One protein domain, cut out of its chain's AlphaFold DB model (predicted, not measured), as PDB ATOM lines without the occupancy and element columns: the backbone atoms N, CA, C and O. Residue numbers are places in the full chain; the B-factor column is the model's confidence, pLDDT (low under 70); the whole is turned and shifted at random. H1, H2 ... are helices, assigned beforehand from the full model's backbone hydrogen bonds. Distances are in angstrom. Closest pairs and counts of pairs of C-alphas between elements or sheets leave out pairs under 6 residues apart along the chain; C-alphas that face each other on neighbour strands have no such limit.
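This is residues 101 to 172 of the 175 residues of an uncharacterized protein of Secundilactobacillus paracollinoides (UniProt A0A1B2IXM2). The printed part is a long, loosely folded-back shape: helix H1 runs one way, the short helix H2 follows at the end where the chain turns, a long loop of residues 129 to 143 makes the turn, and the long helix H3 runs back past H1. Residues 157 to 172 of H3 stick out beyond the rest, and few contacts join the helices. There are 72 residues printed, with three named helices in the order H1, H2, H3 and no named strand; the class is all helix. The whole is extended, with a radius of gyration of the C-alphas of 18.0 A, and spans 62 by 24 by 16 A.

H1 is residues 102 to 120, 26.2 A from first to last C-alpha, beginning at C-alpha 102 at (96.328, -18.951, 0.245). H2 is residues 123 to 128. H3 is residues 144 to 172, 43.0 A long, from C-alpha 144 at (94.792, -3.802, 17.774) to C-alpha 172 at (88.978, -0.015, -24.709).

H1 and H2 are close but not clearly touching; their closest C-alphas, of Thr 117 and Glu 123, are 6.8 A apart. They run the same way at a steep tilt of 61 degrees. H1 and H3 are also close but not clearly touching, with the C-alphas of Arg 108 and Gly 149 closest at 7.3 A. They run opposite ways at a tilt of 37 degrees, only just steep. H2 and H3 are apart. In H1 and H2 every O i to N i+4 pair is within hydrogen-bond range; in H3, 23 of 25 are.

The C-alphas of Leu 131 and Glu 172, the two farthest apart, are 62.4 A apart. The printed part has no cut. The link from H1 to H2 is tight, and that from H2 to H3 is long, with 15 residues. Mean pLDDT of the printed part is 80.0; residues 101 to 104, 149 to 153 and 172 are under 70.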
ATOM      1  N   ASP A 101      92.024 -17.170   0.138       63.19
ATOM      2  CA  ASP A 101      93.132 -17.051  -0.802       63.19
ATOM      3  C   ASP A 101      94.434 -17.422  -0.063       63.19
ATOM      4  O   ASP A 101      94.789 -16.769   0.926       63.19
ATOM      5  N   PRO A 102      95.134 -18.502  -0.461       65.31
ATOM      6  CA  PRO A 102      96.328 -18.951   0.245       65.31
ATOM      7  C   PRO A 102      97.460 -17.916   0.204       65.31
ATOM      8  O   PRO A 102      98.346 -17.981   1.058       65.31
ATOM      9  N   LEU A 103      97.451 -16.971  -0.748       62.16
ATOM     10  CA  LEU A 103      98.398 -15.857  -0.745       62.16
ATOM     11  C   LEU A 103      98.068 -14.835   0.351       62.16
ATOM     12  O   LEU A 103      98.970 -14.431   1.087       62.16
ATOM     13  N   ASP A 104      96.793 -14.476   0.513       68.19
ATOM     14  CA  ASP A 104      96.360 -13.494   1.515       68.19
ATOM     15  C   ASP A 104      96.634 -13.998   2.940       68.19
ATOM     16  O   ASP A 104      97.107 -13.252   3.800       68.19
ATOM     17  N   GLU A 105      96.431 -15.294   3.190       72.06
ATOM     18  CA  GLU A 105      96.711 -15.888   4.502       72.06
ATOM     19  C   GLU A 105      98.214 -15.843   4.836       72.06
ATOM     20  O   GLU A 105      98.593 -15.542   5.968       72.06
ATOM     21  N   ARG A 106      99.089 -16.067   3.844       76.75
ATOM     22  CA  ARG A 106     100.552 -16.019   4.023       76.75
ATOM     23  C   ARG A 106     101.071 -14.611   4.269       76.75
ATOM     24  O   ARG A 106     101.978 -14.427   5.088       76.75
ATOM     25  N   ASN A 107     100.497 -13.625   3.592       77.56
ATOM     26  CA  ASN A 107     100.823 -12.222   3.821       77.56
ATOM     27  C   ASN A 107     100.414 -11.809   5.239       77.56
ATOM     28  O   ASN A 107     101.247 -11.292   5.990       77.56
ATOM     29  N   ARG A 108      99.200 -12.185   5.659       75.62
ATOM     30  CA  ARG A 108      98.701 -11.926   7.012       75.62
ATOM     31  C   ARG A 108      99.541 -12.607   8.092       75.62
ATOM     32  O   ARG A 108      99.896 -11.972   9.084       75.62
ATOM     33  N   GLU A 109      99.908 -13.875   7.900       82.00
ATOM     34  CA  GLU A 109     100.828 -14.591   8.795       82.00
ATOM     35  C   GLU A 109     102.170 -13.859   8.919       82.00
ATOM     36  O   GLU A 109     102.712 -13.722  10.018       82.00
ATOM     37  N   THR A 110     102.701 -13.351   7.805       85.06
ATOM     38  CA  THR A 110     103.987 -12.647   7.770       85.06
ATOM     39  C   THR A 110     103.921 -11.312   8.513       85.06
ATOM     40  O   THR A 110     104.828 -10.999   9.291       85.06
ATOM     41  N   GLU A 111     102.863 -10.523   8.318       83.69
ATOM     42  CA  GLU A 111     102.672  -9.243   9.012       83.69
ATOM     43  C   GLU A 111     102.474  -9.431  10.518       83.69
ATOM     44  O   GLU A 111     103.166  -8.795  11.319       83.69
ATOM     45  N   LEU A 112     101.620 -10.381  10.911       84.06
ATOM     46  CA  LEU A 112     101.423 -10.743  12.315       84.06
ATOM     47  C   LEU A 112     102.729 -11.227  12.947       84.06
ATOM     48  O   LEU A 112     103.077 -10.818  14.056       84.06
ATOM     49  N   THR A 113     103.505 -12.041  12.231       86.44
ATOM     50  CA  THR A 113     104.806 -12.518  12.712       86.44
ATOM     51  C   THR A 113     105.785 -11.365  12.905       86.44
ATOM     52  O   THR A 113     106.474 -11.322  13.929       86.44
ATOM     53  N   LYS A 114     105.835 -10.392  11.985       88.69
ATOM     54  CA  LYS A 114     106.670  -9.185  12.123       88.69
ATOM     55  C   LYS A 114     106.245  -8.338  13.322       88.69
ATOM     56  O   LYS A 114     107.102  -7.948  14.116       88.69
ATOM     57  N   PHE A 115     104.947  -8.092  13.489       87.88
ATOM     58  CA  PHE A 115     104.400  -7.335  14.616       87.88
ATOM     59  C   PHE A 115     104.730  -7.998  15.961       87.88
ATOM     60  O   PHE A 115     105.309  -7.368  16.851       87.88
ATOM     61  N   MET A 116     104.464  -9.302  16.073       85.88
ATOM     62  CA  MET A 116     104.755 -10.078  17.278       85.88
ATOM     63  C   MET A 116     106.258 -10.154  17.558       85.88
ATOM     64  O   MET A 116     106.673 -10.074  18.711       85.88
ATOM     65  N   THR A 117     107.092 -10.261  16.522       89.44
ATOM     66  CA  THR A 117     108.555 -10.291  16.677       89.44
ATOM     67  C   THR A 117     109.106  -8.948  17.143       89.44
ATOM     68  O   THR A 117     109.972  -8.914  18.014       89.44
ATOM     69  N   LYS A 118     108.561  -7.836  16.643       88.38
ATOM     70  CA  LYS A 118     108.953  -6.488  17.072       88.38
ATOM     71  C   LYS A 118     108.625  -6.230  18.544       88.38
ATOM     72  O   LYS A 118     109.416  -5.593  19.233       88.38
ATOM     73  N   ARG A 119     107.468  -6.699  19.025       86.19
ATOM     74  CA  ARG A 119     106.999  -6.412  20.391       86.19
ATOM     75  C   ARG A 119     107.465  -7.441  21.423       86.19
ATOM     76  O   ARG A 119     107.772  -7.052  22.545       86.19
ATOM     77  N   PHE A 120     107.557  -8.719  21.058       87.94
ATOM     78  CA  PHE A 120     107.827  -9.827  21.987       87.94
ATOM     79  C   PHE A 120     109.139 -10.585  21.708       87.94
ATOM     80  O   PHE A 120     109.465 -11.522  22.436       87.94
ATOM     81  N   GLY A 121     109.904 -10.193  20.684       86.31
ATOM     82  CA  GLY A 121     111.136 -10.874  20.270       86.31
ATOM     83  C   GLY A 121     110.878 -12.103  19.396       86.31
ATOM     84  O   GLY A 121     109.736 -12.414  19.066       86.31
ATOM     85  N   GLU A 122     111.936 -12.806  18.989       90.06
ATOM     86  CA  GLU A 122     111.845 -13.935  18.052       90.06
ATOM     87  C   GLU A 122     110.972 -15.094  18.550       90.06
ATOM     88  O   GLU A 122     110.936 -15.426  19.734       90.06
ATOM     89  N   GLU A 123     110.319 -15.790  17.617       86.62
ATOM     90  CA  GLU A 123     109.454 -16.935  17.917       86.62
ATOM     91  C   GLU A 123     110.164 -18.045  18.701       86.62
ATOM     92  O   GLU A 123     109.623 -18.545  19.688       86.62
ATOM     93  N   LYS A 124     111.402 -18.375  18.315       87.50
ATOM     94  CA  LYS A 124     112.220 -19.390  18.995       87.50
ATOM     95  C   LYS A 124     112.479 -19.040  20.455       87.50
ATOM     96  O   LYS A 124     112.511 -19.931  21.297       87.50
ATOM     97  N   PHE A 125     112.651 -17.755  20.759       88.38
ATOM     98  CA  PHE A 125     112.773 -17.294  22.135       88.38
ATOM     99  C   PHE A 125     111.443 -17.487  22.867       88.38
ATOM    100  O   PHE A 125     111.417 -18.164  23.890       88.38
ATOM    101  N   ARG A 126     110.327 -17.002  22.300       83.00
ATOM    102  CA  ARG A 126     108.985 -17.089  22.912       83.00
ATOM    103  C   ARG A 126     108.558 -18.520  23.247       83.00
ATOM    104  O   ARG A 126     107.947 -18.735  24.285       83.00
ATOM    105  N   GLN A 127     108.884 -19.489  22.392       87.06
ATOM    106  CA  GLN A 127     108.523 -20.898  22.595       87.06
ATOM    107  C   GLN A 127     109.429 -21.632  23.598       87.06
ATOM    108  O   GLN A 127     109.053 -22.692  24.093       87.06
ATOM    109  N   ASN A 128     110.612 -21.091  23.910       91.69
ATOM    110  CA  ASN A 128     111.601 -21.743  24.777       91.69
ATOM    111  C   ASN A 128     111.519 -21.271  26.246       91.69
ATOM    112  O   ASN A 128     111.958 -21.968  27.160       91.69
ATOM    113  N   VAL A 129     110.928 -20.102  26.520       86.44
ATOM    114  CA  VAL A 129     110.789 -19.597  27.897       86.44
ATOM    115  C   VAL A 129     109.503 -20.108  28.550       86.44
ATOM    116  O   VAL A 129     108.407 -19.878  28.051       86.44
ATOM    117  N   ARG A 130     109.611 -20.744  29.727       83.25
ATOM    118  CA  ARG A 130     108.437 -21.177  30.522       83.25
ATOM    119  C   ARG A 130     107.668 -20.025  31.168       83.25
ATOM    120  O   ARG A 130     106.488 -20.186  31.462       83.25
ATOM    121  N   LEU A 131     108.334 -18.905  31.444       82.00
ATOM    122  CA  LEU A 131     107.726 -17.744  32.086       82.00
ATOM    123  C   LEU A 131     108.207 -16.475  31.382       82.00
ATOM    124  O   LEU A 131     109.401 -16.183  31.374       82.00
ATOM    125  N   TYR A 132     107.269 -15.721  30.816       80.75
ATOM    126  CA  TYR A 132     107.520 -14.422  30.203       80.75
ATOM    127  C   TYR A 132     106.636 -13.380  30.885       80.75
ATOM    128  O   TYR A 132     105.412 -13.509  30.899       80.75
ATOM    129  N   ARG A 133     107.254 -12.365  31.494       83.00
ATOM    130  CA  ARG A 133     106.530 -11.269  32.140       83.00
ATOM    131  C   ARG A 133     106.374 -10.131  31.138       83.00
ATOM    132  O   ARG A 133     107.347  -9.457  30.823       83.00
ATOM    133  N   VAL A 134     105.151  -9.944  30.656       83.62
ATOM    134  CA  VAL A 134     104.799  -8.873  29.717       83.62
ATOM    135  C   VAL A 134     104.831  -7.535  30.456       83.62
ATOM    136  O   VAL A 134     104.210  -7.401  31.515       83.62
ATOM    137  N   GLN A 135     105.579  -6.562  29.933       86.75
ATOM    138  CA  GLN A 135     105.576  -5.204  30.476       86.75
ATOM    139  C   GLN A 135     104.274  -4.481  30.099       86.75
ATOM    140  O   GLN A 135     103.693  -4.797  29.058       86.75
ATOM    141  N   PRO A 136     103.799  -3.510  30.900       82.69
ATOM    142  CA  PRO A 136     102.564  -2.786  30.604       82.69
ATOM    143  C   PRO A 136     102.557  -2.132  29.217       82.69
ATOM    144  O   PRO A 136     101.520  -2.146  28.559       82.69
ATOM    145  N   GLU A 137     103.702  -1.635  28.728       80.69
ATOM    146  CA  GLU A 137     103.802  -1.024  27.392       80.69
ATOM    147  C   GLU A 137     103.752  -2.048  26.242       80.69
ATOM    148  O   GLU A 137     103.583  -1.680  25.081       80.69
ATOM    149  N   GLN A 138     103.913  -3.339  26.547       81.19
ATOM    150  CA  GLN A 138     103.840  -4.441  25.583       81.19
ATOM    151  C   GLN A 138     102.455  -5.101  25.548       81.19
ATOM    152  O   GLN A 138     102.269  -6.076  24.815       81.19
ATOM    153  N   ASN A 139     101.497  -4.622  26.346       84.12
ATOM    154  CA  ASN A 139     100.155  -5.184  26.365       84.12
ATOM    155  C   ASN A 139      99.418  -4.870  25.053       84.12
ATOM    156  O   ASN A 139      99.580  -3.792  24.486       84.12
ATOM    157  N   LEU A 140      98.634  -5.828  24.565       82.69
ATOM    158  CA  LEU A 140      97.836  -5.659  23.350       82.69
ATOM    159  C   LEU A 140      96.563  -4.885  23.684       82.69
ATOM    160  O   LEU A 140      95.911  -5.188  24.686       82.69
ATOM    161  N   ASP A 141      96.194  -3.927  22.836       83.31
ATOM    162  CA  ASP A 141      94.877  -3.304  22.947       83.31
ATOM    163  C   ASP A 141      93.786  -4.250  22.412       83.31
ATOM    164  O   ASP A 141      94.034  -5.135  21.588       83.31
ATOM    165  N   THR A 142      92.553  -4.060  22.877       79.00
ATOM    166  CA  THR A 142      91.411  -4.967  22.667       79.00
ATOM    167  C   THR A 142      91.111  -5.204  21.181       79.00
ATOM    168  O   THR A 142      90.641  -6.281  20.815       79.00
ATOM    169  N   HIS A 143      91.411  -4.225  20.318       80.88
ATOM    170  CA  HIS A 143      91.102  -4.258  18.883       80.88
ATOM    171  C   HIS A 143      92.342  -4.190  17.973       80.88
ATOM    172  O   HIS A 143      92.202  -4.312  16.759       80.88
ATOM    173  N   GLU A 144      93.555  -4.091  18.528       78.62
ATOM    174  CA  GLU A 144      94.792  -3.802  17.774       78.62
ATOM    175  C   GLU A 144      95.083  -4.856  16.685       78.62
ATOM    176  O   GLU A 144      95.465  -4.537  15.560       78.62
ATOM    177  N   LEU A 145      94.832  -6.134  16.988       76.94
ATOM    178  CA  LEU A 145      95.009  -7.236  16.033       76.94
ATOM    179  C   LEU A 145      93.906  -7.285  14.963       76.94
ATOM    180  O   LEU A 145      94.150  -7.729  13.841       76.94
ATOM    181  N   ALA A 146      92.688  -6.859  15.307       75.75
ATOM    182  CA  ALA A 146      91.554  -6.857  14.388       75.75
ATOM    183  C   ALA A 146      91.667  -5.717  13.367       75.75
ATOM    184  O   ALA A 146      91.403  -5.933  12.186       75.75
ATOM    185  N   GLU A 147      92.113  -4.542  13.813       78.50
ATOM    186  CA  GLU A 147      92.373  -3.380  12.957       78.50
ATOM    187  C   GLU A 147      93.486  -3.670  11.945       78.50
ATOM    188  O   GLU A 147      93.324  -3.404  10.756       78.50
ATOM    189  N   MET A 148      94.571  -4.326  12.372       70.81
ATOM    190  CA  MET A 148      95.653  -4.737  11.468       70.81
ATOM    191  C   MET A 148      95.151  -5.666  10.349       70.81
ATOM    192  O   MET A 148      95.522  -5.502   9.190       70.81
ATOM    193  N   GLY A 149      94.244  -6.594  10.672       68.44
ATOM    194  CA  GLY A 149      93.625  -7.483   9.684       68.44
ATOM    195  C   GLY A 149      92.563  -6.829   8.788       68.44
ATOM    196  O   GLY A 149      92.168  -7.438   7.794       68.44
ATOM    197  N   GLN A 150      92.066  -5.634   9.127       69.00
ATOM    198  CA  GLN A 150      91.145  -4.855   8.287       69.00
ATOM    199  C   GLN A 150      91.904  -3.977   7.288       69.00
ATOM    200  O   GLN A 150      91.557  -3.975   6.110       69.00
ATOM    201  N   VAL A 151      92.990  -3.330   7.724       67.25
ATOM    202  CA  VAL A 151      93.844  -2.490   6.863       67.25
ATOM    203  C   VAL A 151      94.400  -3.273   5.669       67.25
ATOM    204  O   VAL A 151      94.505  -2.734   4.569       67.25
ATOM    205  N   ASP A 152      94.734  -4.546   5.868       67.06
ATOM    206  CA  ASP A 152      95.242  -5.415   4.801       67.06
ATOM    207  C   ASP A 152      94.160  -5.709   3.740       67.06
ATOM    208  O   ASP A 152      94.406  -5.635   2.538       67.06
ATOM    209  N   LYS A 153      92.907  -5.916   4.172       68.75
ATOM    210  CA  LYS A 153      91.772  -6.123   3.257       68.75
ATOM    211  C   LYS A 153      91.496  -4.901   2.393       68.75
ATOM    212  O   LYS A 153      91.221  -5.064   1.208       68.75
ATOM    213  N   ASP A 154      91.576  -3.705   2.968       74.00
ATOM    214  CA  ASP A 154      91.303  -2.461   2.245       74.00
ATOM    215  C   ASP A 154      92.370  -2.182   1.176       74.00
ATOM    216  O   ASP A 154      92.038  -1.763   0.067       74.00
ATOM    217  N   LYS A 155      93.645  -2.487   1.460       74.81
ATOM    218  CA  LYS A 155      94.739  -2.388   0.477       74.81
ATOM    219  C   LYS A 155      94.578  -3.382  -0.669       74.81
ATOM    220  O   LYS A 155      94.678  -2.986  -1.827       74.81
ATOM    221  N   ILE A 156      94.278  -4.644  -0.357       71.81
ATOM    222  CA  ILE A 156      94.052  -5.689  -1.366       71.81
ATOM    223  C   ILE A 156      92.841  -5.335  -2.242       71.81
ATOM    224  O   ILE A 156      92.860  -5.543  -3.456       71.81
ATOM    225  N   LEU A 157      91.783  -4.771  -1.649       76.75
ATOM    226  CA  LEU A 157      90.609  -4.323  -2.395       76.75
ATOM    227  C   LEU A 157      90.952  -3.161  -3.339       76.75
ATOM    228  O   LEU A 157      90.513  -3.179  -4.486       76.75
ATOM    229  N   ALA A 158      91.763  -2.202  -2.883       81.62
ATOM    230  CA  ALA A 158      92.219  -1.073  -3.690       81.62
ATOM    231  C   ALA A 158      93.122  -1.512  -4.859       81.62
ATOM    232  O   ALA A 158      92.939  -1.043  -5.980       81.62
ATOM    233  N   GLU A 159      94.046  -2.455  -4.639       81.94
ATOM    234  CA  GLU A 159      94.881  -3.022  -5.710       81.94
ATOM    235  C   GLU A 159      94.040  -3.777  -6.748       81.94
ATOM    236  O   GLU A 159      94.205  -3.571  -7.950       81.94
ATOM    237  N   ARG A 160      93.072  -4.588  -6.301       79.56
ATOM    238  CA  ARG A 160      92.154  -5.308  -7.199       79.56
ATOM    239  C   ARG A 160      91.214  -4.373  -7.963       79.56
ATOM    240  O   ARG A 160      90.786  -4.718  -9.062       79.56
ATOM    241  N   GLN A 161      90.856  -3.223  -7.393       84.88
ATOM    242  CA  GLN A 161      90.090  -2.184  -8.088       84.88
ATOM    243  C   GLN A 161      90.941  -1.502  -9.163       84.88
ATOM    244  O   GLN A 161      90.511  -1.445 -10.311       84.88
ATOM    245  N   ALA A 162      92.175  -1.110  -8.836       84.62
ATOM    246  CA  ALA A 162      93.107  -0.516  -9.792       84.62
ATOM    247  C   ALA A 162      93.460  -1.472 -10.951       84.62
ATOM    248  O   ALA A 162      93.564  -1.049 -12.099       84.62
ATOM    249  N   GLU A 163      93.606  -2.771 -10.676       84.69
ATOM    250  CA  GLU A 163      93.860  -3.782 -11.708       84.69
ATOM    251  C   GLU A 163      92.654  -3.963 -12.645       84.69
ATOM    252  O   GLU A 163      92.825  -4.096 -13.857       84.69
ATOM    253  N   ARG A 164      91.426  -3.910 -12.111       83.88
ATOM    254  CA  ARG A 164      90.199  -3.953 -12.924       83.88
ATOM    255  C   ARG A 164      90.062  -2.723 -13.816       83.88
ATOM    256  O   ARG A 164      89.804  -2.887 -15.003       83.88
ATOM    257  N   GLU A 165      90.296  -1.531 -13.274       87.12
ATOM    258  CA  GLU A 165      90.265  -0.276 -14.037       87.12
ATOM    259  C   GLU A 165      91.338  -0.262 -15.141       87.12
ATOM    260  O   GLU A 165      91.060   0.094 -16.286       87.12
ATOM    261  N   ALA A 166      92.548  -0.753 -14.851       83.25
ATOM    262  CA  ALA A 166      93.614  -0.876 -15.845       83.25
ATOM    263  C   ALA A 166      93.281  -1.888 -16.961       83.25
ATOM    264  O   ALA A 166      93.628  -1.670 -18.124       83.25
ATOM    265  N   LEU A 167      92.608  -2.997 -16.634       79.94
ATOM    266  CA  LEU A 167      92.163  -3.986 -17.619       79.94
ATOM    267  C   LEU A 167      91.024  -3.454 -18.501       79.94
ATOM    268  O   LEU A 167      90.997  -3.762 -19.695       79.94
ATOM    269  N   GLU A 168      90.127  -2.640 -17.944       81.62
ATOM    270  CA  GLU A 168      89.067  -1.954 -18.693       81.62
ATOM    271  C   GLU A 168      89.651  -0.913 -19.665       81.62
ATOM    272  O   GLU A 168      89.327  -0.950 -20.854       81.62
ATOM    273  N   GLU A 169      90.613  -0.086 -19.233       78.06
ATOM    274  CA  GLU A 169      91.298   0.869 -20.122       78.06
ATOM    275  C   GLU A 169      92.084   0.186 -21.256       78.06
ATOM    276  O   GLU A 169      92.134   0.677 -22.389       78.06
ATOM    277  N   VAL A 170      92.733  -0.950 -20.981       76.75
ATOM    278  CA  VAL A 170      93.478  -1.711 -21.999       76.75
ATOM    279  C   VAL A 170      92.531  -2.420 -22.974       76.75
ATOM    280  O   VAL A 170      92.878  -2.580 -24.149       76.75
ATOM    281  N   GLY A 171      91.345  -2.824 -22.510       71.44
ATOM    282  CA  GLY A 171      90.274  -3.371 -23.341       71.44
ATOM    283  C   GLY A 171      89.703  -2.340 -24.315       71.44
ATOM    284  O   GLY A 171      89.566  -2.644 -25.499       71.44
ATOM    285  N   GLU A 172      89.465  -1.109 -23.856       66.00
ATOM    286  CA  GLU A 172      88.978  -0.015 -24.709       66.00
ATOM    287  C   GLU A 172      90.009   0.456 -25.744       66.00
ATOM    288  O   GLU A 172      89.637   0.793 -26.862       66.00
TER     289      GLU A 172